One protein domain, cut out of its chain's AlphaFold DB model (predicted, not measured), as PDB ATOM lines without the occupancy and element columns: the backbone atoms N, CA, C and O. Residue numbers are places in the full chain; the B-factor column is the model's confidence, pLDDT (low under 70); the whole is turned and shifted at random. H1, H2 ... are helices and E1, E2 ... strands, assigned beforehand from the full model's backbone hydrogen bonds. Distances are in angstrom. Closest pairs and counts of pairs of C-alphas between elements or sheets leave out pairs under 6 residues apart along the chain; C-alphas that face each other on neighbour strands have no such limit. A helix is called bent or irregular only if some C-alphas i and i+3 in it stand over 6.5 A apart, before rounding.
ATOM      1  N   GLN A   3      50.357 -39.021  39.059       82.44
ATOM      2  CA  GLN A   3      51.137 -39.345  37.861       82.44
ATOM      3  C   GLN A   3      50.456 -40.402  36.975       82.44
ATOM      4  O   GLN A   3      50.510 -40.271  35.756       82.44
ATOM      5  N   ASP A   4      49.757 -41.377  37.562       83.69
ATOM      6  CA  ASP A   4      49.062 -42.424  36.799       83.69
ATOM      7  C   ASP A   4      47.884 -41.828  36.022       83.69
ATOM      8  O   ASP A   4      47.709 -42.111  34.839       83.69
ATOM      9  N   LEU A   5      47.151 -40.890  36.640       81.88
ATOM     10  CA  LEU A   5      46.083 -40.137  35.973       81.88
ATOM     11  C   LEU A   5      46.620 -39.357  34.760       81.88
ATOM     12  O   LEU A   5      46.008 -39.356  33.686       81.88
ATOM     13  N   ILE A   6      47.781 -38.714  34.932       81.00
ATOM     14  CA  ILE A   6      48.469 -37.930  33.897       81.00
ATOM     15  C   ILE A   6      49.009 -38.811  32.773       81.00
ATOM     16  O   ILE A   6      49.018 -38.382  31.620       81.00
ATOM     17  N   ASP A   7      49.514 -40.001  33.075       82.50
ATOM     18  CA  ASP A   7      50.046 -40.885  32.045       82.50
ATOM     19  C   ASP A   7      48.919 -41.584  31.286       82.50
ATOM     20  O   ASP A   7      48.943 -41.581  30.054       82.50
ATOM     21  N   GLY A   8      47.853 -41.998  31.975       74.75
ATOM     22  CA  GLY A   8      46.676 -42.575  31.333       74.75
ATOM     23  C   GLY A   8      46.013 -41.646  30.316       74.75
ATOM     24  O   GLY A   8      45.634 -42.083  29.229       74.75
ATOM     25  N   VAL A   9      45.969 -40.331  30.572       77.88
ATOM     26  CA  VAL A   9      45.397 -39.377  29.600       77.88
ATOM     27  C   VAL A   9      46.171 -39.334  28.277       77.88
ATOM     28  O   VAL A   9      45.611 -39.019  27.228       77.88
ATOM     29  N   LYS A  10      47.472 -39.652  28.284       79.12
ATOM     30  CA  LYS A  10      48.275 -39.710  27.052       79.12
ATOM     31  C   LYS A  10      47.963 -40.964  26.241       79.12
ATOM     32  O   LYS A  10      48.206 -40.972  25.032       79.12
ATOM     33  N   GLU A  11      47.459 -42.006  26.890       77.75
ATOM     34  CA  GLU A  11      47.101 -43.276  26.267       77.75
ATOM     35  C   GLU A  11      45.709 -43.206  25.635       77.75
ATOM     36  O   GLU A  11      45.554 -43.590  24.477       77.75
ATOM     37  N   ILE A  12      44.724 -42.589  26.303       76.06
ATOM     38  CA  ILE A  12      43.339 -42.574  25.799       76.06
ATOM     39  C   ILE A  12      43.176 -41.881  24.435       76.06
ATOM     40  O   ILE A  12      42.382 -42.314  23.602       76.06
ATOM     41  N   PHE A  13      43.964 -40.841  24.140       70.25
ATOM     42  CA  PHE A  13      43.888 -40.146  22.847       70.25
ATOM     43  C   PHE A  13      44.555 -40.918  21.695       70.25
ATOM     44  O   PHE A  13      44.445 -40.515  20.532       70.25
ATOM     45  N   GLN A  14      45.232 -42.034  21.979       71.56
ATOM     46  CA  GLN A  14      45.791 -42.914  20.949       71.56
ATOM     47  C   GLN A  14      44.694 -43.733  20.252       71.56
ATOM     48  O   GLN A  14      44.852 -44.088  19.083       71.56
ATOM     49  N   TYR A  15      43.535 -43.916  20.895       66.25
ATOM     50  CA  TYR A  15      42.371 -44.631  20.353       66.25
ATOM     51  C   TYR A  15      41.535 -43.821  19.350       66.25
ATOM     52  O   TYR A  15      40.482 -44.274  18.905       66.25
ATOM     53  N   LYS A  16      41.999 -42.634  18.935       65.75
ATOM     54  CA  LYS A  16      41.303 -41.741  17.986       65.75
ATOM     55  C   LYS A  16      40.832 -42.422  16.695       65.75
ATOM     56  O   LYS A  16      39.810 -42.033  16.141       65.75
ATOM     57  N   GLU A  17      41.565 -43.424  16.204       64.38
ATOM     58  CA  GLU A  17      41.206 -44.129  14.968       64.38
ATOM     59  C   GLU A  17      40.018 -45.077  15.175       64.38
ATOM     60  O   GLU A  17      39.233 -45.252  14.253       64.38
ATOM     61  N   MET A  18      39.816 -45.605  16.388       64.31
ATOM     62  CA  MET A  18      38.642 -46.424  16.716       64.31
ATOM     63  C   MET A  18      37.359 -45.588  16.778       64.31
ATOM     64  O   MET A  18      36.287 -46.090  16.458       64.31
ATOM     65  N   LEU A  19      37.465 -44.307  17.154       64.38
ATOM     66  CA  LEU A  19      36.321 -43.399  17.309       64.38
ATOM     67  C   LEU A  19      35.884 -42.719  16.003       64.38
ATOM     68  O   LEU A  19      34.724 -42.326  15.878       64.38
ATOM     69  N   LYS A  20      36.761 -42.655  14.988       64.62
ATOM     70  CA  LYS A  20      36.382 -42.191  13.640       64.62
ATOM     71  C   LYS A  20      35.208 -42.989  13.073       64.62
ATOM     72  O   LYS A  20      34.279 -42.393  12.537       64.62
ATOM     73  N   ASP A  21      35.218 -44.308  13.245       57.25
ATOM     74  CA  ASP A  21      34.177 -45.197  12.715       57.25
ATOM     75  C   ASP A  21      32.847 -45.098  13.486       57.25
ATOM     76  O   ASP A  21      31.797 -45.484  12.970       57.25
ATOM     77  N   VAL A  22      32.880 -44.574  14.715       57.38
ATOM     78  CA  VAL A  22      31.699 -44.374  15.574       57.38
ATOM     79  C   VAL A  22      30.956 -43.104  15.195       57.38
ATOM     80  O   VAL A  22      29.733 -43.084  15.183       57.38
ATOM     81  N   ILE A  23      31.699 -42.058  14.841       53.94
ATOM     82  CA  ILE A  23      31.153 -40.726  14.556       53.94
ATOM     83  C   ILE A  23      30.747 -40.578  13.085       53.94
ATOM     84  O   ILE A  23      29.888 -39.764  12.759       53.94
ATOM     85  N   LEU A  24      31.316 -41.393  12.188       53.06
ATOM     86  CA  LEU A  24      30.870 -41.491  10.793       53.06
ATOM     87  C   LEU A  24      29.564 -42.278  10.626       53.06
ATOM     88  O   LEU A  24      28.953 -42.214   9.559       53.06
ATOM     89  N   ALA A  25      29.134 -43.021  11.646       48.62
ATOM     90  CA  ALA A  25      27.797 -43.584  11.654       48.62
ATOM     91  C   ALA A  25      26.788 -42.477  11.957       48.62
ATOM     92  O   ALA A  25      26.949 -41.723  12.914       48.62
ATOM     93  N   GLU A  26      25.772 -42.346  11.105       48.22
ATOM     94  CA  GLU A  26      24.771 -41.291  11.234       48.22
ATOM     95  C   GLU A  26      24.166 -41.289  12.647       48.22
ATOM     96  O   GLU A  26      23.745 -42.326  13.158       48.22
ATOM     97  N   MET A  27      24.093 -40.098  13.252       48.59
ATOM     98  CA  MET A  27      23.670 -39.807  14.636       48.59
ATOM     99  C   MET A  27      22.244 -40.279  15.015       48.59
ATOM    100  O   MET A  27      21.749 -39.947  16.086       48.59
ATOM    101  N   ASN A  28      21.567 -41.048  14.160       51.97
ATOM    102  CA  ASN A  28      20.181 -41.488  14.316       51.97
ATOM    103  C   ASN A  28      20.028 -42.883  14.953       51.97
ATOM    104  O   ASN A  28      18.905 -43.376  15.056       51.97
ATOM    105  N   THR A  29      21.115 -43.527  15.389       60.91
ATOM    106  CA  THR A  29      21.066 -44.840  16.061       60.91
ATOM    107  C   THR A  29      21.906 -44.851  17.345       60.91
ATOM    108  O   THR A  29      23.060 -45.285  17.303       60.91
ATOM    109  N   PRO A  30      21.350 -44.397  18.488       64.25
ATOM    110  CA  PRO A  30      22.023 -44.417  19.791       64.25
ATOM    111  C   PRO A  30      22.605 -45.788  20.157       64.25
ATOM    112  O   PRO A  30      23.748 -45.863  20.593       64.25
ATOM    113  N   ASP A  31      21.878 -46.872  19.877       66.88
ATOM    114  CA  ASP A  31      22.330 -48.244  20.156       66.88
ATOM    115  C   ASP A  31      23.634 -48.592  19.417       66.88
ATOM    116  O   ASP A  31      24.557 -49.154  19.999       66.88
ATOM    117  N   TYR A  32      23.757 -48.180  18.149       68.62
ATOM    118  CA  TYR A  32      24.977 -48.395  17.366       68.62
ATOM    119  C   TYR A  32      26.168 -47.612  17.937       68.62
ATOM    120  O   TYR A  32      27.300 -48.095  17.920       68.62
ATOM    121  N   ILE A  33      25.922 -46.397  18.438       71.06
ATOM    122  CA  ILE A  33      26.956 -45.573  19.072       71.06
ATOM    123  C   ILE A  33      27.440 -46.269  20.351       71.06
ATOM    124  O   ILE A  33      28.646 -46.442  20.526       71.06
ATOM    125  N   LEU A  34      26.520 -46.741  21.197       74.25
ATOM    126  CA  LEU A  34      26.847 -47.436  22.447       74.25
ATOM    127  C   LEU A  34      27.642 -48.732  22.208       74.25
ATOM    128  O   LEU A  34      28.658 -48.948  22.871       74.25
ATOM    129  N   ASP A  35      27.268 -49.533  21.203       76.75
ATOM    130  CA  ASP A  35      27.983 -50.766  20.830       76.75
ATOM    131  C   ASP A  35      29.454 -50.519  20.468       76.75
ATOM    132  O   ASP A  35      30.326 -51.354  20.717       76.75
ATOM    133  N   LYS A  36      29.755 -49.373  19.857       79.38
ATOM    134  CA  LYS A  36      31.126 -49.023  19.473       79.38
ATOM    135  C   LYS A  36      31.916 -48.342  20.582       79.38
ATOM    136  O   LYS A  36      33.145 -48.416  20.585       79.38
ATOM    137  N   ILE A  37      31.227 -47.673  21.497       85.25
ATOM    138  CA  ILE A  37      31.833 -47.043  22.669       85.25
ATOM    139  C   ILE A  37      32.280 -48.103  23.674       85.25
ATOM    140  O   ILE A  37      33.334 -47.943  24.288       85.25
ATOM    141  N   PHE A  38      31.543 -49.210  23.795       87.81
ATOM    142  CA  PHE A  38      31.825 -50.256  24.776       87.81
ATOM    143  C   PHE A  38      33.271 -50.809  24.720       87.81
ATOM    144  O   PHE A  38      33.946 -50.728  25.745       87.81
ATOM    145  N   PRO A  39      33.839 -51.229  23.567       87.25
ATOM    146  CA  PRO A  39      35.227 -51.712  23.510       87.25
ATOM    147  C   PRO A  39      36.292 -50.649  23.816       87.25
ATOM    148  O   PRO A  39      37.419 -50.982  24.182       87.25
ATOM    149  N   ILE A  40      35.977 -49.365  23.605       87.31
ATOM    150  CA  ILE A  40      36.874 -48.252  23.959       87.31
ATOM    151  C   ILE A  40      36.843 -48.058  25.473       87.31
ATOM    152  O   ILE A  40      37.886 -47.910  26.106       87.31
ATOM    153  N   TYR A  41      35.643 -48.095  26.048       91.00
ATOM    154  CA  TYR A  41      35.444 -47.981  27.480       91.00
ATOM    155  C   TYR A  41      36.086 -49.144  28.251       91.00
ATOM    156  O   TYR A  41      36.765 -48.892  29.240       91.00
ATOM    157  N   GLU A  42      35.972 -50.391  27.775       90.81
ATOM    158  CA  GLU A  42      36.645 -51.551  28.387       90.81
ATOM    159  C   GLU A  42      38.161 -51.347  28.498       90.81
ATOM    160  O   GLU A  42      38.736 -51.575  29.557       90.81
ATOM    161  N   GLN A  43      38.807 -50.818  27.455       88.94
ATOM    162  CA  GLN A  43      40.247 -50.535  27.503       88.94
ATOM    163  C   GLN A  43      40.602 -49.440  28.514       88.94
ATOM    164  O   GLN A  43      41.653 -49.504  29.150       88.94
ATOM    165  N   MET A  44      39.736 -48.437  28.685       91.69
ATOM    166  CA  MET A  44      39.929 -47.419  29.720       91.69
ATOM    167  C   MET A  44      39.762 -48.002  31.122       91.69
ATOM    168  O   MET A  44      40.523 -47.634  32.011       91.69
ATOM    169  N   VAL A  45      38.801 -48.909  31.319       93.75
ATOM    170  CA  VAL A  45      38.631 -49.630  32.586       93.75
ATOM    171  C   VAL A  45      39.874 -50.462  32.885       93.75
ATOM    172  O   VAL A  45      40.451 -50.290  33.953       93.75
ATOM    173  N   ASP A  46      40.348 -51.272  31.934       92.44
ATOM    174  CA  ASP A  46      41.559 -52.088  32.093       92.44
ATOM    175  C   ASP A  46      42.781 -51.242  32.473       92.44
ATOM    176  O   ASP A  46      43.550 -51.611  33.360       92.44
ATOM    177  N   LEU A  47      42.949 -50.079  31.834       91.69
ATOM    178  CA  LEU A  47      44.008 -49.128  32.166       91.69
ATOM    179  C   LEU A  47      43.851 -48.595  33.596       91.69
ATOM    180  O   LEU A  47      44.784 -48.675  34.395       91.69
ATOM    181  N   VAL A  48      42.667 -48.077  33.931       93.75
ATOM    182  CA  VAL A  48      42.373 -47.481  35.239       93.75
ATOM    183  C   VAL A  48      42.500 -48.504  36.367       93.75
ATOM    184  O   VAL A  48      42.948 -48.146  37.456       93.75
ATOM    185  N   GLU A  49      42.181 -49.776  36.127       93.56
ATOM    186  CA  GLU A  49      42.365 -50.866  37.089       93.56
ATOM    187  C   GLU A  49      43.822 -51.001  37.551       93.56
ATOM    188  O   GLU A  49      44.060 -51.286  38.725       93.56
ATOM    189  N   THR A  50      44.797 -50.682  36.695       93.12
ATOM    190  CA  THR A  50      46.227 -50.728  37.053       93.12
ATOM    191  C   THR A  50      46.684 -49.606  37.984       93.12
ATOM    192  O   THR A  50      47.760 -49.710  38.571       93.12
ATOM    193  N   PHE A  51      45.894 -48.539  38.129       92.81
ATOM    194  CA  PHE A  51      46.298 -47.371  38.909       92.81
ATOM    195  C   PHE A  51      46.256 -47.643  40.412       92.81
ATOM    196  O   PHE A  51      45.420 -48.411  40.902       92.81
ATOM    197  N   ASP A  52      47.106 -46.942  41.159       91.94
ATOM    198  CA  ASP A  52      46.979 -46.867  42.612       91.94
ATOM    199  C   ASP A  52      45.610 -46.294  43.021       91.94
ATOM    200  O   ASP A  52      44.894 -45.695  42.217       91.94
ATOM    201  N   LEU A  53      45.243 -46.456  44.294       91.62
ATOM    202  CA  LEU A  53      44.062 -45.789  44.842       91.62
ATOM    203  C   LEU A  53      44.193 -44.267  44.687       91.62
ATOM    204  O   LEU A  53      45.255 -43.697  44.934       91.62
ATOM    205  N   PHE A  54      43.088 -43.634  44.312       95.44
ATOM    206  CA  PHE A  54      42.948 -42.188  44.197       95.44
ATOM    207  C   PHE A  54      41.638 -41.740  44.846       95.44
ATOM    208  O   PHE A  54      40.790 -42.551  45.222       95.44
ATOM    209  N   THR A  55      41.494 -40.434  45.002       96.62
ATOM    210  CA  THR A  55      40.362 -39.760  45.633       96.62
ATOM    211  C   THR A  55      39.595 -38.915  44.623       96.62
ATOM    212  O   THR A  55      40.069 -38.643  43.523       96.62
ATOM    213  N   VAL A  56      38.392 -38.480  45.006       97.06
ATOM    214  CA  VAL A  56      37.605 -37.527  44.211       97.06
ATOM    215  C   VAL A  56      38.385 -36.228  43.994       97.06
ATOM    216  O   VAL A  56      38.482 -35.772  42.861       97.06
ATOM    217  N   ASP A  57      38.993 -35.680  45.049       96.69
ATOM    218  CA  ASP A  57      39.760 -34.430  44.980       96.69
ATOM    219  C   ASP A  57      40.916 -34.529  43.969       96.69
ATOM    220  O   ASP A  57      41.167 -33.592  43.213       96.69
ATOM    221  N   GLU A  58      41.589 -35.684  43.890       96.81
ATOM    222  CA  GLU A  58      42.640 -35.924  42.890       96.81
ATOM    223  C   GLU A  58      42.089 -35.989  41.457       96.81
ATOM    224  O   GLU A  58      42.766 -35.539  40.531       96.81
ATOM    225  N   ILE A  59      40.870 -36.505  41.253       97.00
ATOM    226  CA  ILE A  59      40.194 -36.454  39.947       97.00
ATOM    227  C   ILE A  59      39.868 -35.001  39.584       97.00
ATOM    228  O   ILE A  59      40.142 -34.582  38.460       97.00
ATOM    229  N   GLU A  60      39.319 -34.223  40.519       96.38
ATOM    230  CA  GLU A  60      38.990 -32.810  40.299       96.38
ATOM    231  C   GLU A  60      40.248 -31.984  39.986       96.38
ATOM    232  O   GLU A  60      40.260 -31.203  39.029       96.38
ATOM    233  N   GLU A  61      41.340 -32.189  40.728       95.69
ATOM    234  CA  GLU A  61      42.635 -31.563  40.445       95.69
ATOM    235  C   GLU A  61      43.147 -31.964  39.056       95.69
ATOM    236  O   GLU A  61      43.500 -31.106  38.237       95.69
ATOM    237  N   PHE A  62      43.142 -33.265  38.752       95.56
ATOM    238  CA  PHE A  62      43.558 -33.782  37.454       95.56
ATOM    239  C   PHE A  62      42.762 -33.144  36.309       95.56
ATOM    240  O   PHE A  62      43.356 -32.694  35.323       95.56
ATOM    241  N   MET A  63      41.438 -33.039  36.444       94.38
ATOM    242  CA  MET A  63      40.578 -32.402  35.451       94.38
ATOM    243  C   MET A  63      40.985 -30.944  35.205       94.38
ATOM    244  O   MET A  63      41.245 -30.539  34.069       94.38
ATOM    245  N   ASN A  64      41.097 -30.175  36.288       93.00
ATOM    246  CA  ASN A  64      41.306 -28.730  36.256       93.00
ATOM    247  C   ASN A  64      42.722 -28.297  35.855       93.00
ATOM    248  O   ASN A  64      42.900 -27.153  35.422       93.00
ATOM    249  N   VAL A  65      43.722 -29.169  36.018       92.38
ATOM    250  CA  VAL A  65      45.144 -28.847  35.801       92.38
ATOM    251  C   VAL A  65      45.745 -29.600  34.613       92.38
ATOM    252  O   VAL A  65      46.634 -29.078  33.927       92.38
ATOM    253  N   HIS A  66      45.303 -30.830  34.354       91.44
ATOM    254  CA  HIS A  66      45.940 -31.722  33.383       91.44
ATOM    255  C   HIS A  66      45.035 -32.065  32.208       91.44
ATOM    256  O   HIS A  66      45.471 -31.901  31.068       91.44
ATOM    257  N   LEU A  67      43.795 -32.483  32.458       90.44
ATOM    258  CA  LEU A  67      42.857 -32.850  31.396       90.44
ATOM    259  C   LEU A  67      42.482 -31.649  30.525       90.44
ATOM    260  O   LEU A  67      42.427 -31.779  29.305       90.44
ATOM    261  N   ILE A  68      42.321 -30.467  31.134       87.75
ATOM    262  CA  ILE A  68      41.990 -29.222  30.425       87.75
ATOM    263  C   ILE A  68      42.974 -28.895  29.286       87.75
ATOM    264  O   ILE A  68      42.603 -28.326  28.270       87.75
ATOM    265  N   LYS A  69      44.230 -29.348  29.373       87.25
ATOM    266  CA  LYS A  69      45.249 -29.122  28.330       87.25
ATOM    267  C   LYS A  69      44.957 -29.857  27.017       87.25
ATOM    268  O   LYS A  69      45.663 -29.649  26.031       87.25
ATOM    269  N   TYR A  70      43.966 -30.745  27.006       83.19
ATOM    270  CA  TYR A  70      43.600 -31.567  25.858       83.19
ATOM    271  C   TYR A  70      42.271 -31.154  25.217       83.19
ATOM    272  O   TYR A  70      41.874 -31.811  24.261       83.19
ATOM    273  N   ILE A  71      41.610 -30.080  25.668       81.75
ATOM    274  CA  ILE A  71      40.257 -29.706  25.200       81.75
ATOM    275  C   ILE A  71      40.161 -29.503  23.682       81.75
ATOM    276  O   ILE A  71      39.144 -29.823  23.079       81.75
ATOM    277  N   GLN A  72      41.253 -29.065  23.047       75.81
ATOM    278  CA  GLN A  72      41.331 -28.842  21.600       75.81
ATOM    279  C   GLN A  72      41.541 -30.138  20.797       75.81
ATOM    280  O   GLN A  72      41.678 -30.119  19.571       75.81
ATOM    281  N   ARG A  73      41.649 -31.296  21.461       75.81
ATOM    282  CA  ARG A  73      41.803 -32.580  20.774       75.81
ATOM    283  C   ARG A  73      40.472 -32.989  20.132       75.81
ATOM    284  O   ARG A  73      39.422 -32.859  20.757       75.81
ATOM    285  N   PRO A  74      40.497 -33.561  18.915       71.25
ATOM    286  CA  PRO A  74      39.300 -34.137  18.317       71.25
ATOM    287  C   PRO A  74      38.644 -35.146  19.256       71.25
ATOM    288  O   PRO A  74      39.335 -35.976  19.851       71.25
ATOM    289  N   PHE A  75      37.316 -35.080  19.351       76.25
ATOM    290  CA  PHE A  75      36.503 -35.982  20.175       76.25
ATOM    291  C   PHE A  75      36.813 -35.907  21.677       76.25
ATOM    292  O   PHE A  75      36.559 -36.863  22.410       76.25
ATOM    293  N   PHE A  76      37.353 -34.775  22.140       83.00
ATOM    294  CA  PHE A  76      37.675 -34.561  23.546       83.00
ATOM    295  C   PHE A  76      36.506 -34.862  24.499       83.00
ATOM    296  O   PHE A  76      36.739 -35.659  25.405       83.00
ATOM    297  N   PRO A  77      35.273 -34.343  24.302       84.62
ATOM    298  CA  PRO A  77      34.160 -34.601  25.224       84.62
ATOM    299  C   PRO A  77      33.891 -36.092  25.461       84.62
ATOM    300  O   PRO A  77      33.696 -36.507  26.603       84.62
ATOM    301  N   VAL A  78      33.991 -36.906  24.402       85.69
ATOM    302  CA  VAL A  78      33.800 -38.361  24.454       85.69
ATOM    303  C   VAL A  78      34.957 -39.049  25.174       85.69
ATOM    304  O   VAL A  78      34.732 -39.792  26.125       85.69
ATOM    305  N   PHE A  79      36.204 -38.810  24.754       86.75
ATOM    306  CA  PHE A  79      37.364 -39.482  25.350       86.75
ATOM    307  C   PHE A  79      37.576 -39.097  26.810       86.75
ATOM    308  O   PHE A  79      37.779 -39.962  27.659       86.75
ATOM    309  N   ALA A  80      37.533 -37.797  27.093       90.00
ATOM    310  CA  ALA A  80      37.681 -37.277  28.438       90.00
ATOM    311  C   ALA A  80      36.541 -37.777  29.330       90.00
ATOM    312  O   ALA A  80      36.788 -38.221  30.447       90.00
ATOM    313  N   GLY A  81      35.312 -37.771  28.816       93.19
ATOM    314  CA  GLY A  81      34.140 -38.233  29.538       93.19
ATOM    315  C   GLY A  81      34.165 -39.715  29.896       93.19
ATOM    316  O   GLY A  81      34.019 -40.060  31.067       93.19
ATOM    317  N   LEU A  82      34.474 -40.588  28.933       93.12
ATOM    318  CA  LEU A  82      34.639 -42.022  29.187       93.12
ATOM    319  C   LEU A  82      35.772 -42.315  30.176       93.12
ATOM    320  O   LEU A  82      35.625 -43.181  31.038       93.12
ATOM    321  N   TYR A  83      36.881 -41.579  30.088       94.69
ATOM    322  CA  TYR A  83      38.012 -41.769  30.991       94.69
ATOM    323  C   TYR A  83      37.680 -41.340  32.422       94.69
ATOM    324  O   TYR A  83      37.906 -42.102  33.361       94.69
ATOM    325  N   ILE A  84      37.077 -40.160  32.601       97.19
ATOM    326  CA  ILE A  84      36.596 -39.716  33.916       97.19
ATOM    327  C   ILE A  84      35.539 -40.685  34.458       97.19
ATOM    328  O   ILE A  84      35.578 -41.030  35.637       97.19
ATOM    329  N   ASN A  85      34.652 -41.200  33.608       97.12
ATOM    330  CA  ASN A  85      33.682 -42.214  34.004       97.12
ATOM    331  C   ASN A  85      34.345 -43.518  34.490       97.12
ATOM    332  O   ASN A  85      33.921 -44.073  35.501       97.12
ATOM    333  N   ALA A  86      35.413 -43.985  33.833       97.12
ATOM    334  CA  ALA A  86      36.168 -45.158  34.282       97.12
ATOM    335  C   ALA A  86      36.804 -44.930  35.667       97.12
ATOM    336  O   ALA A  86      36.715 -45.797  36.540       97.12
ATOM    337  N   LEU A  87      37.369 -43.741  35.910       97.81
ATOM    338  CA  LEU A  87      37.897 -43.358  37.226       97.81
ATOM    339  C   LEU A  87      36.798 -43.355  38.304       97.81
ATOM    340  O   LEU A  87      36.997 -43.897  39.392       97.81
ATOM    341  N   ILE A  88      35.624 -42.798  37.997       97.94
ATOM    342  CA  ILE A  88      34.460 -42.784  38.899       97.94
ATOM    343  C   ILE A  88      33.999 -44.212  39.225       97.94
ATOM    344  O   ILE A  88      33.762 -44.536  40.389       97.94
ATOM    345  N   ASN A  89      33.912 -45.093  38.228       97.00
ATOM    346  CA  ASN A  89      33.498 -46.480  38.445       97.00
ATOM    347  C   ASN A  89      34.507 -47.276  39.282       97.00
ATOM    348  O   ASN A  89      34.097 -48.082  40.119       97.00
ATOM    349  N   LYS A  90      35.809 -46.988  39.166       96.81
ATOM    350  CA  LYS A  90      36.810 -47.532  40.093       96.81
ATOM    351  C   LYS A  90      36.601 -47.029  41.526       96.81
ATOM    352  O   LYS A  90      36.641 -47.824  42.463       96.81
ATOM    353  N   LEU A  91      36.295 -45.744  41.727       97.69
ATOM    354  CA  LEU A  91      35.952 -45.226  43.061       97.69
ATOM    355  C   LEU A  91      34.720 -45.921  43.663       97.69
ATOM    356  O   LEU A  91      34.709 -46.214  44.864       97.69
ATOM    357  N   PHE A  92      33.713 -46.251  42.846       97.25
ATOM    358  CA  PHE A  92      32.512 -46.965  43.292       97.25
ATOM    359  C   PHE A  92      32.774 -48.394  43.795       97.25
ATOM    360  O   PHE A  92      31.920 -48.966  44.473       97.25
ATOM    361  N   GLN A  93      33.957 -48.967  43.561       94.75
ATOM    362  CA  GLN A  93      34.346 -50.242  44.179       94.75
ATOM    363  C   GLN A  93      34.498 -50.135  45.704       94.75
ATOM    364  O   GLN A  93      34.396 -51.134  46.411       94.75
ATOM    365  N   SER A  94      34.729 -48.922  46.216       94.94
ATOM    366  CA  SER A  94      34.911 -48.641  47.648       94.94
ATOM    367  C   SER A  94      33.913 -47.628  48.218       94.94
ATOM    368  O   SER A  94      33.878 -47.428  49.430       94.94
ATOM    369  N   HIS A  95      33.080 -47.021  47.370       96.62
ATOM    370  CA  HIS A  95      32.102 -46.004  47.749       96.62
ATOM    371  C   HIS A  95      30.733 -46.325  47.144       96.62
ATOM    372  O   HIS A  95      30.638 -46.862  46.044       96.62
ATOM    373  N   ASP A  96      29.662 -45.965  47.845       97.38
ATOM    374  CA  ASP A  96      28.295 -46.050  47.308       97.38
ATOM    375  C   ASP A  96      27.798 -44.702  46.780       97.38
ATOM    376  O   ASP A  96      26.955 -44.653  45.888       97.38
ATOM    377  N   GLU A  97      28.348 -43.600  47.294       98.31
ATOM    378  CA  GLU A  97      28.025 -42.239  46.874       98.31
ATOM    379  C   GLU A  97      29.311 -41.483  46.528       98.31
ATOM    380  O   GLU A  97      30.237 -41.423  47.337       98.31
ATOM    381  N   ILE A  98      29.341 -40.880  45.340       98.44
ATOM    382  CA  ILE A  98      30.411 -39.996  44.870       98.44
ATOM    383  C   ILE A  98      29.801 -38.633  44.558       98.44
ATOM    384  O   ILE A  98      28.741 -38.532  43.937       98.44
ATOM    385  N   LYS A  99      30.481 -37.570  44.992       98.38
ATOM    386  CA  LYS A  99      30.135 -36.184  44.674       98.38
ATOM    387  C   LYS A  99      31.286 -35.597  43.893       98.38
ATOM    388  O   LYS A  99      32.378 -35.578  44.430       98.38
ATOM    389  N   LEU A 100      31.036 -35.137  42.679       97.38
ATOM    390  CA  LEU A 100      32.051 -34.553  41.817       97.38
ATOM    391  C   LEU A 100      31.657 -33.117  41.475       97.38
ATOM    392  O   LEU A 100      30.545 -32.865  41.004       97.38
ATOM    393  N   ASN A 101      32.561 -32.174  41.709       96.69
ATOM    394  CA  ASN A 101      32.402 -30.789  41.313       96.69
ATOM    395  C   ASN A 101      33.252 -30.486  40.078       96.69
ATOM    396  O   ASN A 101      34.476 -30.427  40.130       96.69
ATOM    397  N   ILE A 102      32.575 -30.250  38.960       94.31
ATOM    398  CA  ILE A 102      33.192 -29.951  37.668       94.31
ATOM    399  C   ILE A 102      32.880 -28.530  37.192       94.31
ATOM    400  O   ILE A 102      33.160 -28.214  36.041       94.31
ATOM    401  N   GLU A 103      32.309 -27.668  38.045       92.88
ATOM    402  CA  GLU A 103      31.985 -26.274  37.693       92.88
ATOM    403  C   GLU A 103      33.208 -25.524  37.155       92.88
ATOM    404  O   GLU A 103      33.155 -24.989  36.054       92.88
ATOM    405  N   GLU A 104      34.332 -25.563  37.879       91.62
ATOM    406  CA  GLU A 104      35.564 -24.877  37.464       91.62
ATOM    407  C   GLU A 104      36.086 -25.396  36.117       91.62
ATOM    408  O   GLU A 104      36.528 -24.620  35.268       91.62
ATOM    409  N   PHE A 105      36.004 -26.709  35.902       91.88
ATOM    410  CA  PHE A 105      36.416 -27.323  34.647       91.88
ATOM    411  C   PHE A 105      35.521 -26.857  33.492       91.88
ATOM    412  O   PHE A 105      36.035 -26.462  32.447       91.88
ATOM    413  N   CYS A 106      34.198 -26.847  33.689       87.75
ATOM    414  CA  CYS A 106      33.243 -26.365  32.689       87.75
ATOM    415  C   CYS A 106      33.483 -24.886  32.354       87.75
ATOM    416  O   CYS A 106      33.507 -24.521  31.180       87.75
ATOM    417  N   ASP A 107      33.713 -24.048  33.367       86.62
ATOM    418  CA  ASP A 107      33.980 -22.620  33.181       86.62
ATOM    419  C   ASP A 107      35.257 -22.385  32.362       86.62
ATOM    420  O   ASP A 107      35.279 -21.525  31.483       86.62
ATOM    421  N   LYS A 108      36.312 -23.175  32.602       86.44
ATOM    422  CA  LYS A 108      37.558 -23.119  31.819       86.44
ATOM    423  C   LYS A 108      37.353 -23.549  30.367       86.44
ATOM    424  O   LYS A 108      37.851 -22.878  29.470       86.44
ATOM    425  N   VAL A 109      36.606 -24.630  30.125       82.62
ATOM    426  CA  VAL A 109      36.279 -25.084  28.760       82.62
ATOM    427  C   VAL A 109      35.526 -23.994  27.992       82.62
ATOM    428  O   VAL A 109      35.839 -23.736  26.832       82.62
ATOM    429  N   LEU A 110      34.568 -23.326  28.644       78.06
ATOM    430  CA  LEU A 110      33.815 -22.218  28.053       78.06
ATOM    431  C   LEU A 110      34.713 -21.024  27.711       78.06
ATOM    432  O   LEU A 110      34.636 -20.505  26.601       78.06
ATOM    433  N   GLN A 111      35.579 -20.612  28.639       77.25
ATOM    434  CA  GLN A 111      36.492 -19.487  28.420       77.25
ATOM    435  C   GLN A 111      37.463 -19.746  27.262       77.25
ATOM    436  O   GLN A 111      37.681 -18.854  26.437       77.25
ATOM    437  N   ASP A 112      38.018 -20.956  27.169       72.19
ATOM    438  CA  ASP A 112      38.921 -21.324  26.073       72.19
ATOM    439  C   ASP A 112      38.176 -21.376  24.725       72.19
ATOM    440  O   ASP A 112      38.693 -20.903  23.713       72.19
ATOM    441  N   ALA A 113      36.935 -21.877  24.695       66.50
ATOM    442  CA  ALA A 113      36.115 -21.880  23.482       66.50
ATOM    443  C   ALA A 113      35.764 -20.458  23.004       66.50
ATOM    444  O   ALA A 113      35.824 -20.175  21.807       66.50
ATOM    445  N   GLU A 114      35.428 -19.550  23.925       59.81
ATOM    446  CA  GLU A 114      35.137 -18.147  23.607       59.81
ATOM    447  C   GLU A 114      36.379 -17.422  23.072       59.81
ATOM    448  O   GLU A 114      36.295 -16.741  22.049       59.81
ATOM    449  N   THR A 115      37.541 -17.617  23.700       59.53
ATOM    450  CA  THR A 115      38.793 -16.957  23.291       59.53
ATOM    451  C   THR A 115      39.362 -17.477  21.968       59.53
ATOM    452  O   THR A 115      39.848 -16.670  21.175       59.53
ATOM    453  N   ASP A 116      39.250 -18.775  21.667       55.97
ATOM    454  CA  ASP A 116      39.644 -19.313  20.356       55.97
ATOM    455  C   ASP A 116      38.643 -18.934  19.243       55.97
ATOM    456  O   ASP A 116      39.036 -18.756  18.085       55.97
ATOM    457  N   SER A 117      37.359 -18.727  19.574       47.53
ATOM    458  CA  SER A 117      36.338 -18.294  18.605       47.53
ATOM    459  C   SER A 117      36.535 -16.859  18.098       47.53
ATOM    460  O   SER A 117      36.131 -16.543  16.979       47.53
ATOM    461  N   GLU A 118      37.214 -15.994  18.859       42.88
ATOM    462  CA  GLU A 118      37.547 -14.635  18.409       42.88
ATOM    463  C   GLU A 118      38.649 -14.609  17.325       42.88
ATOM    464  O   GLU A 118      38.831 -13.586  16.660       42.88
ATOM    465  N   LEU A 119      39.351 -15.729  17.089       38.88
ATOM    466  CA  LEU A 119      40.384 -15.887  16.050       38.88
ATOM    467  C   LEU A 119      39.947 -16.760  14.856       38.88
ATOM    468  O   LEU A 119      40.666 -16.811  13.855       38.88
ATOM    469  N   ALA A 120      38.787 -17.418  14.924       41.22
ATOM    470  CA  ALA A 120      38.248 -18.251  13.853       41.22
ATOM    471  C   ALA A 120      37.099 -17.520  13.134       41.22
ATOM    472  O   ALA A 120      36.016 -17.339  13.678       41.22
ATOM    473  N   GLU A 121      37.325 -17.109  11.883       40.84
ATOM    474  CA  GLU A 121      36.347 -16.390  11.043       40.84
ATOM    475  C   GLU A 121      35.047 -17.175  10.751       40.84
ATOM    476  O   GLU A 121      34.102 -16.604  10.209       40.84
ATOM    477  N   ASP A 122      34.946 -18.437  11.173       44.12
ATOM    478  CA  ASP A 122      33.746 -19.257  11.051       44.12
ATOM    479  C   ASP A 122      33.177 -19.575  12.438       44.12
ATOM    480  O   ASP A 122      33.705 -20.391  13.193       44.12
ATOM    481  N   LYS A 123      32.071 -18.900  12.764       42.09
ATOM    482  CA  LYS A 123      31.283 -19.074  13.988       42.09
ATOM    483  C   LYS A 123      30.789 -20.515  14.129       42.09
ATOM    484  O   LYS A 123      29.669 -20.824  13.720       42.09
ATOM    485  N   VAL A 124      31.572 -21.364  14.781       42.06
ATOM    486  CA  VAL A 124      31.019 -22.494  15.525       42.06
ATOM    487  C   VAL A 124      30.306 -21.855  16.710       42.06
ATOM    488  O   VAL A 124      30.944 -21.255  17.575       42.06
ATOM    489  N   ALA A 125      28.972 -21.846  16.687       41.19
ATOM    490  CA  ALA A 125      28.203 -21.341  17.817       41.19
ATOM    491  C   ALA A 125      28.673 -22.091  19.070       41.19
ATOM    492  O   ALA A 125      28.912 -23.296  19.001       41.19
ATOM    493  N   ALA A 126      28.784 -21.409  20.211       41.34
ATOM    494  CA  ALA A 126      29.089 -22.058  21.489       41.34
ATOM    495  C   ALA A 126      28.171 -23.276  21.759       41.34
ATOM    496  O   ALA A 126      28.546 -24.180  22.489       41.34
ATOM    497  N   ASP A 127      27.010 -23.324  21.101       39.56
ATOM    498  CA  ASP A 127      26.017 -24.402  21.058       39.56
ATOM    499  C   ASP A 127      26.460 -25.698  20.339       39.56
ATOM    500  O   ASP A 127      25.785 -26.722  20.459       39.56
ATOM    501  N   GLU A 128      27.581 -25.690  19.612       40.28
ATOM    502  CA  GLU A 128      28.147 -26.854  18.910       40.28
ATOM    503  C   GLU A 128      29.407 -27.429  19.578       40.28
ATOM    504  O   GLU A 128      29.739 -28.595  19.348       40.28
ATOM    505  N   VAL A 129      30.088 -26.657  20.432       44.50
ATOM    506  CA  VAL A 129      31.214 -27.144  21.240       44.50
ATOM    507  C   VAL A 129      30.630 -27.819  22.477       44.50
ATOM    508  O   VAL A 129      29.970 -27.173  23.285       44.50
ATOM    509  N   GLY A 130      30.828 -29.132  22.622       50.41
ATOM    510  CA  GLY A 130      30.364 -29.868  23.800       50.41
ATOM    511  C   GLY A 130      30.823 -29.175  25.086       50.41
ATOM    512  O   GLY A 130      32.019 -29.063  25.337       50.41
ATOM    513  N   TYR A 131      29.868 -28.692  25.883       59.34
ATOM    514  CA  TYR A 131      30.093 -27.832  27.053       59.34
ATOM    515  C   TYR A 131      30.789 -28.518  28.239       59.34
ATOM    516  O   TYR A 131      31.016 -27.891  29.274       59.34
ATOM    517  N   SER A 132      31.052 -29.819  28.136       76.50
ATOM    518  CA  SER A 132      31.444 -30.659  29.263       76.50
ATOM    519  C   SER A 132      31.845 -32.066  28.800       76.50
ATOM    520  O   SER A 132      32.143 -32.296  27.632       76.50
ATOM    521  N   LEU A 133      31.862 -33.009  29.739       90.25
ATOM    522  CA  LEU A 133      32.249 -34.401  29.556       90.25
ATOM    523  C   LEU A 133      31.040 -35.280  29.209       90.25
ATOM    524  O   LEU A 133      30.059 -35.281  29.956       90.25
ATOM    525  N   ASP A 134      31.123 -36.039  28.118       89.44
ATOM    526  CA  ASP A 134      30.091 -37.008  27.728       89.44
ATOM    527  C   ASP A 134      30.160 -38.274  28.613       89.44
ATOM    528  O   ASP A 134      31.141 -38.509  29.313       89.44
ATOM    529  N   TYR A 135      29.133 -39.125  28.590       91.75
ATOM    530  CA  TYR A 135      29.133 -40.456  29.228       91.75
ATOM    531  C   TYR A 135      29.380 -40.489  30.749       91.75
ATOM    532  O   TYR A 135      29.695 -41.545  31.300       91.75
ATOM    533  N   LEU A 136      29.220 -39.379  31.476       94.50
ATOM    534  CA  LEU A 136      29.305 -39.417  32.939       94.50
ATOM    535  C   LEU A 136      28.156 -40.243  33.531       94.50
ATOM    536  O   LEU A 136      26.989 -39.999  33.232       94.50
ATOM    537  N   GLY A 137      28.483 -41.221  34.376       94.31
ATOM    538  CA  GLY A 137      27.523 -42.200  34.892       94.31
ATOM    539  C   GLY A 137      27.250 -43.359  33.927       94.31
ATOM    540  O   GLY A 137      26.292 -44.099  34.130       94.31
ATOM    541  N   TYR A 138      28.055 -43.528  32.876       94.19
ATOM    542  CA  TYR A 138      27.937 -44.662  31.965       94.19
ATOM    543  C   TYR A 138      28.238 -45.987  32.680       94.19
ATOM    544  O   TYR A 138      29.263 -46.107  33.359       94.19
ATOM    545  N   LEU A 139      27.352 -46.979  32.524       93.69
ATOM    546  CA  LEU A 139      27.445 -48.293  33.185       93.69
ATOM    547  C   LEU A 139      27.622 -48.198  34.713       93.69
ATOM    548  O   LEU A 139      28.340 -48.992  35.320       93.69
ATOM    549  N   MET A 140      27.002 -47.195  35.342       94.94
ATOM    550  CA  MET A 140      27.042 -47.053  36.796       94.94
ATOM    551  C   MET A 140      26.334 -48.239  37.463       94.94
ATOM    552  O   MET A 140      25.195 -48.553  37.119       94.94
ATOM    553  N   GLY A 141      27.022 -48.881  38.409       93.06
ATOM    554  CA  GLY A 141      26.567 -50.125  39.033       93.06
ATOM    555  C   GLY A 141      25.366 -49.976  39.973       93.06
ATOM    556  O   GLY A 141      24.996 -48.875  40.388       93.06
ATOM    557  N   GLU A 142      24.789 -51.120  40.340       94.12
ATOM    558  CA  GLU A 142      23.590 -51.208  41.179       94.12
ATOM    559  C   GLU A 142      23.730 -50.437  42.502       94.12
ATOM    560  O   GLU A 142      24.738 -50.534  43.210       94.12
ATOM    561  N   GLY A 143      22.692 -49.665  42.842       94.06
ATOM    562  CA  GLY A 143      22.598 -48.930  44.108       94.06
ATOM    563  C   GLY A 143      23.609 -47.790  44.279       94.06
ATOM    564  O   GLY A 143      23.658 -47.180  45.350       94.06
ATOM    565  N   LYS A 144      24.412 -47.485  43.251       97.06
ATOM    566  CA  LYS A 144      25.397 -46.402  43.285       97.06
ATOM    567  C   LYS A 144      24.752 -45.051  43.033       97.06
ATOM    568  O   LYS A 144      23.751 -44.928  42.328       97.06
ATOM    569  N   LYS A 145      25.349 -44.013  43.612       98.19
ATOM    570  CA  LYS A 145      24.865 -42.643  43.492       98.19
ATOM    571  C   LYS A 145      25.975 -41.686  43.091       98.19
ATOM    572  O   LYS A 145      26.924 -41.477  43.845       98.19
ATOM    573  N   LEU A 146      25.815 -41.056  41.934       98.12
ATOM    574  CA  LEU A 146      26.698 -40.007  41.441       98.12
ATOM    575  C   LEU A 146      25.985 -38.659  41.533       98.12
ATOM    576  O   LEU A 146      24.903 -38.473  40.981       98.12
ATOM    577  N   ILE A 147      26.587 -37.709  42.241       98.19
ATOM    578  CA  ILE A 147      26.115 -36.328  42.310       98.19
ATOM    579  C   ILE A 147      27.138 -35.447  41.606       98.19
ATOM    580  O   ILE A 147      28.286 -35.381  42.036       98.19
ATOM    581  N   ILE A 148      26.713 -34.734  40.572       96.31
ATOM    582  CA  ILE A 148      27.563 -33.824  39.812       96.31
ATOM    583  C   ILE A 148      27.109 -32.396  40.065       96.31
ATOM    584  O   ILE A 148      25.930 -32.070  39.924       96.31
ATOM    585  N   LYS A 149      28.052 -31.532  40.428       95.88
ATOM    586  CA  LYS A 149      27.871 -30.083  40.412       95.88
ATOM    587  C   LYS A 149      28.607 -29.525  39.197       95.88
ATOM    588  O   LYS A 149      29.813 -29.719  39.086       95.88
ATOM    589  N   GLY A 150      27.888 -28.883  38.282       90.81
ATOM    590  CA  GLY A 150      28.402 -28.499  36.963       90.81
ATOM    591  C   GLY A 150      27.614 -29.145  35.822       90.81
ATOM    592  O   GLY A 150      26.620 -29.830  36.059       90.81
ATOM    593  N   SER A 151      28.025 -28.883  34.579       88.38
ATOM    594  CA  SER A 151      27.306 -29.365  33.391       88.38
ATOM    595  C   SER A 151      27.868 -30.694  32.892       88.38
ATOM    596  O   SER A 151      29.072 -30.918  32.975       88.38
ATOM    597  N   VAL A 152      27.007 -31.563  32.365       90.12
ATOM    598  CA  VAL A 152      27.388 -32.858  31.777       90.12
ATOM    599  C   VAL A 152      27.025 -32.921  30.301       90.12
ATOM    600  O   VAL A 152      26.111 -32.236  29.843       90.12
ATOM    601  N   GLY A 153      27.789 -33.709  29.549       87.56
ATOM    602  CA  GLY A 153      27.677 -33.803  28.103       87.56
ATOM    603  C   GLY A 153      26.589 -34.773  27.665       87.56
ATOM    604  O   GLY A 153      25.644 -35.069  28.403       87.56
ATOM    605  N   ASP A 154      26.734 -35.261  26.441       85.06
ATOM    606  CA  ASP A 154      25.841 -36.250  25.859       85.06
ATOM    607  C   ASP A 154      26.026 -37.629  26.527       85.06
ATOM    608  O   ASP A 154      27.084 -37.966  27.050       85.06
ATOM    609  N   PHE A 155      24.975 -38.448  26.509       86.94
ATOM    610  CA  PHE A 155      24.908 -39.815  27.037       86.94
ATOM    611  C   PHE A 155      25.234 -39.965  28.530       86.94
ATOM    612  O   PHE A 155      25.544 -41.066  28.990       86.94
ATOM    613  N   ALA A 156      25.129 -38.891  29.315       89.69
ATOM    614  CA  ALA A 156      25.224 -39.004  30.765       89.69
ATOM    615  C   ALA A 156      24.128 -39.945  31.310       89.69
ATOM    616  O   ALA A 156      22.976 -39.892  30.873       89.69
ATOM    617  N   GLY A 157      24.507 -40.843  32.220       90.94
ATOM    618  CA  GLY A 157      23.638 -41.882  32.777       90.94
ATOM    619  C   GLY A 157      23.220 -42.977  31.789       90.94
ATOM    620  O   GLY A 157      22.215 -43.651  32.012       90.94
ATOM    621  N   ALA A 158      23.931 -43.160  30.674       90.19
ATOM    622  CA  ALA A 158      23.639 -44.253  29.753       90.19
ATOM    623  C   ALA A 158      23.976 -45.629  30.365       90.19
ATOM    624  O   ALA A 158      25.030 -45.840  30.958       90.19
ATOM    625  N   LEU A 159      23.073 -46.587  30.179       90.75
ATOM    626  CA  LEU A 159      23.178 -47.980  30.606       90.75
ATOM    627  C   LEU A 159      23.441 -48.194  32.109       90.75
ATOM    628  O   LEU A 159      24.094 -49.165  32.475       90.75
ATOM    629  N   MET A 160      22.940 -47.314  32.982       93.06
ATOM    630  CA  MET A 160      23.023 -47.518  34.437       93.06
ATOM    631  C   MET A 160      22.212 -48.739  34.895       93.06
ATOM    632  O   MET A 160      21.147 -49.015  34.339       93.06
ATOM    633  N   ASP A 161      22.706 -49.432  35.924       93.06
ATOM    634  CA  ASP A 161      22.057 -50.594  36.542       93.06
ATOM    635  C   ASP A 161      20.943 -50.195  37.532       93.06
ATOM    636  O   ASP A 161      20.724 -49.015  37.831       93.06
ATOM    637  N   GLU A 162      20.222 -51.198  38.047       89.06
ATOM    638  CA  GLU A 162      19.069 -51.034  38.942       89.06
ATOM    639  C   GLU A 162      19.375 -50.140  40.151       89.06
ATOM    640  O   GLU A 162      20.446 -50.197  40.763       89.06
ATOM    641  N   ASN A 163      18.405 -49.311  40.539       91.50
ATOM    642  CA  ASN A 163      18.501 -48.403  41.689       91.50
ATOM    643  C   ASN A 163      19.701 -47.431  41.672       91.50
ATOM    644  O   ASN A 163      19.934 -46.743  42.670       91.50
ATOM    645  N   ALA A 164      20.451 -47.345  40.571       95.62
ATOM    646  CA  ALA A 164      21.511 -46.370  40.408       95.62
ATOM    647  C   ALA A 164      20.906 -44.971  40.207       95.62
ATOM    648  O   ALA A 164      19.873 -44.803  39.549       95.62
ATOM    649  N   VAL A 165      21.533 -43.958  40.804       96.44
ATOM    650  CA  VAL A 165      21.023 -42.584  40.814       96.44
ATOM    651  C   VAL A 165      22.086 -41.599  40.350       96.44
ATOM    652  O   VAL A 165      23.105 -41.419  41.014       96.44
ATOM    653  N   LEU A 166      21.811 -40.900  39.252       95.81
ATOM    654  CA  LEU A 166      22.587 -39.748  38.802       95.81
ATOM    655  C   LEU A 166      21.825 -38.460  39.139       95.81
ATOM    656  O   LEU A 166      20.652 -38.336  38.799       95.81
ATOM    657  N   ILE A 167      22.473 -37.512  39.819       95.69
ATOM    658  CA  ILE A 167      21.914 -36.186  40.123       95.69
ATOM    659  C   ILE A 167      22.832 -35.120  39.537       95.69
ATOM    660  O   ILE A 167      23.996 -35.047  39.934       95.69
ATOM    661  N   VAL A 168      22.314 -34.267  38.655       93.06
ATOM    662  CA  VAL A 168      23.086 -33.195  38.013       93.06
ATOM    663  C   VAL A 168      22.572 -31.824  38.449       93.06
ATOM    664  O   VAL A 168      21.493 -31.375  38.076       93.06
ATOM    665  N   TYR A 169      23.388 -31.103  39.215       92.44
ATOM    666  CA  TYR A 169      23.169 -29.694  39.540       92.44
ATOM    667  C   TYR A 169      23.831 -28.805  38.477       92.44
ATOM    668  O   TYR A 169      24.856 -28.169  38.732       92.44
ATOM    669  N   GLY A 170      23.251 -28.779  37.277       86.25
ATOM    670  CA  GLY A 170      23.756 -28.014  36.136       86.25
ATOM    671  C   GLY A 170      22.956 -28.261  34.857       86.25
ATOM    672  O   GLY A 170      21.778 -28.608  34.919       86.25
ATOM    673  N   LYS A 171      23.577 -28.042  33.693       84.06
ATOM    674  CA  LYS A 171      22.978 -28.378  32.390       84.06
ATOM    675  C   LYS A 171      23.378 -29.793  31.971       84.06
ATOM    676  O   LYS A 171      24.416 -30.291  32.396       84.06
ATOM    677  N   HIS A 172      22.589 -30.407  31.098       80.31
ATOM    678  CA  HIS A 172      22.940 -31.665  30.445       80.31
ATOM    679  C   HIS A 172      22.978 -31.502  28.920       80.31
ATOM    680  O   HIS A 172      22.381 -30.564  28.379       80.31
ATOM    681  N   GLY A 173      23.671 -32.420  28.244       72.44
ATOM    682  CA  GLY A 173      23.798 -32.462  26.790       72.44
ATOM    683  C   GLY A 173      22.477 -32.679  26.042       72.44
ATOM    684  O   GLY A 173      21.402 -32.835  26.631       72.44
ATOM    685  N   ARG A 174      22.579 -32.688  24.708       69.31
ATOM    686  CA  ARG A 174      21.472 -32.910  23.762       69.31
ATOM    687  C   ARG A 174      20.901 -34.314  23.893       69.31
ATOM    688  O   ARG A 174      19.687 -34.488  23.832       69.31
ATOM    689  N   ASN A 175      21.780 -35.293  24.071       68.25
ATOM    690  CA  ASN A 175      21.412 -36.682  24.298       68.25
ATOM    691  C   ASN A 175      21.611 -36.961  25.788       68.25
ATOM    692  O   ASN A 175      22.743 -36.982  26.242       68.25
ATOM    693  N   TYR A 176      20.550 -37.131  26.575       66.62
ATOM    694  CA  TYR A 176      20.665 -37.367  28.019       66.62
ATOM    695  C   TYR A 176      19.943 -38.650  28.413       66.62
ATOM    696  O   TYR A 176      18.748 -38.768  28.152       66.62
ATOM    697  N   GLY A 177      20.671 -39.574  29.050       58.81
ATOM    698  CA  GLY A 177      20.144 -40.814  29.609       58.81
ATOM    699  C   GLY A 177      19.740 -41.885  28.591       58.81
ATOM    700  O   GLY A 177      19.006 -41.637  27.639       58.81
ATOM    701  N   TYR A 178      20.158 -43.122  28.850       64.69
ATOM    702  CA  TYR A 178      19.462 -44.314  28.365       64.69
ATOM    703  C   TYR A 178      19.448 -45.316  29.510       64.69
ATOM    704  O   TYR A 178      20.479 -45.891  29.840       64.69
ATOM    705  N   GLU A 179      18.311 -45.478  30.173       64.00
ATOM    706  CA  GLU A 179      18.210 -46.366  31.328       64.00
ATOM    707  C   GLU A 179      18.166 -47.820  30.845       64.00
ATOM    708  O   GLU A 179      17.337 -48.186  30.010       64.00
ATOM    709  N   ARG A 180      19.077 -48.659  31.354       67.06
ATOM    710  CA  ARG A 180      19.017 -50.104  31.097       67.06
ATOM    711  C   ARG A 180      17.868 -50.743  31.875       67.06
ATOM    712  O   ARG A 180      17.282 -51.717  31.401       67.06
ATOM    713  N   ASP A 181      17.554 -50.176  33.040       70.62
ATOM    714  CA  ASP A 181      16.510 -50.627  33.949       70.62
ATOM    715  C   ASP A 181      15.571 -49.471  34.364       70.62
ATOM    716  O   ASP A 181      16.047 -48.383  34.683       70.62
ATOM    717  N   PRO A 182      14.241 -49.683  34.412       71.12
ATOM    718  CA  PRO A 182      13.259 -48.648  34.759       71.12
ATOM    719  C   PRO A 182      13.273 -48.175  36.229       71.12
ATOM    720  O   PRO A 182      12.479 -47.306  36.598       71.12
ATOM    721  N   THR A 183      14.084 -48.777  37.103       79.44
ATOM    722  CA  THR A 183      14.247 -48.364  38.509       79.44
ATOM    723  C   THR A 183      15.409 -47.396  38.711       79.44
ATOM    724  O   THR A 183      15.431 -46.688  39.727       79.44
ATOM    725  N   SER A 184      16.350 -47.350  37.766       77.38
ATOM    726  CA  SER A 184      17.419 -46.356  37.707       77.38
ATOM    727  C   SER A 184      16.818 -44.969  37.520       77.38
ATOM    728  O   SER A 184      15.723 -44.823  36.978       77.38
ATOM    729  N   LYS A 185      17.494 -43.935  38.027       84.44
ATOM    730  CA  LYS A 185      16.959 -42.574  37.953       84.44
ATOM    731  C   LYS A 185      18.016 -41.551  37.631       84.44
ATOM    732  O   LYS A 185      19.122 -41.573  38.173       84.44
ATOM    733  N   ILE A 186      17.596 -40.592  36.823       80.31
ATOM    734  CA  ILE A 186      18.376 -39.427  36.466       80.31
ATOM    735  C   ILE A 186      17.596 -38.175  36.891       80.31
ATOM    736  O   ILE A 186      16.426 -38.020  36.537       80.31
ATOM    737  N   TYR A 187      18.235 -37.313  37.684       79.56
ATOM    738  CA  TYR A 187      17.650 -36.106  38.277       79.56
ATOM    739  C   TYR A 187      18.395 -34.839  37.878       79.56
ATOM    740  O   TYR A 187      19.648 -34.876  37.843       79.56
TER     741      TYR A 187
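AT A GLANCE: This is residues 3 to 187 of the 187 residues of an uncharacterized protein of Candidatus Lokiarchaeota archaeon (UniProt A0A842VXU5). Residues 133 to 187 wind in flattened, stacked turns, a short coil with the sheet E1 E2 E4 as one wall and the small pair E3 and E5 as the other; E1, from earlier in the chain, lies at one edge of the first wall. H5 lies in the middle of the domain, between this coil and the long helical hairpin of H1 and H2, while H3 touches the edge at E1 and H6 runs out to a loop whose residues 118 to 123 stick out. The printed part has 185 residues with six named helices and five named strands, in the order H1 H2 H3 H4 H5 E1 H6 E2 E3 E4 E5, and its class is mostly helix. Both sheets, E1 E2 E4 and E3 E5, are parallel. The whole is compact, with a radius of gyration of the C-alphas of 15.7 A and spans of 48 by 38 by 32 A.

HOW THE PARTS SIT: H1, residues 3 to 23, is irregular, with C-alphas 14 and 17 7.6 A apart, and has a kink of 55 degrees near residue 17. H2, residues 30 to 49, touches H1 at a shallow tilt of 22 degrees, opposite ways, and the two form a helical hairpin; their closest C-alphas are those of Val 22 and Ile 33, 6.0 A apart. H3 holds residues 56 to 65, and H4, residues 67 to 70, meets it only through their link. The hub is H5, residues 76 to 91. It touches H2 at a steep tilt of 54 degrees, the same way, closest at the C-alphas of Val 45 and Ala 86, 5.4 A. H1, with residues 9 to 13 alone, touches H5 at a steep tilt of 52 degrees, opposite ways, closest at the C-alphas of Ile 12 and Phe 79, 6.7 A. H3 and H5 only just touch, with 3 pairs of C-alphas within 8 A, closest at Ile 59 and Ile 84, 7.7 A. E1, residues 97 to 101, is the parallel neighbour of E2, residues 145 to 149, with N 98 and O 145 2.9 A apart, within hydrogen-bond range. Between them in the chain is H6, residues 103 to 117; E1, H6 and E2 form a strand-helix-strand unit, two parallel neighbour strands with a helix between, and its crossover is right-handed. E4, residues 165 to 169, is parallel to E2, with N 148 and O 167 2.8 A apart. H3 and H5 only graze this sheet, with residues 56 to 60 and 88 to 91. E3, residues 156 to 158, and E5, residues 176 to 178, are parallel neighbours, with N 177 and O 156 3.0 A apart. Every O i to N i+4 pair is within hydrogen-bond range in H3, H5 and H6; H2 has 13 of 16, H1 has 7 of 17 beside 10 of 18 O i to N i+3 pairs, and H4 is too short for such a pair.

IN THESE COORDINATES: H1 begins at C-alpha 3, (51.137, -39.345, 37.861), and spans 30.7 A; H2 spans 27.5 A. H5 spans 22.3 A and H6 21.1 A. E1 begins at C-alpha 97, (28.025, -42.239, 46.874), and E5 ends at C-alpha 178, (19.462, -44.314, 28.365).

THE WHOLE: The C-alphas farthest apart are those of Ser 94 and Glu 121, 48.8 A. The printed part has no cut, and the link from H6 to E2, 27 residues, is long. Residues 165 to 166 of E4 pair in parallel with residues 185 to 186. The mean pLDDT of the printed part is 80.9, and residues 15 to 32, 113 to 131 and 174 to 180 are under 70.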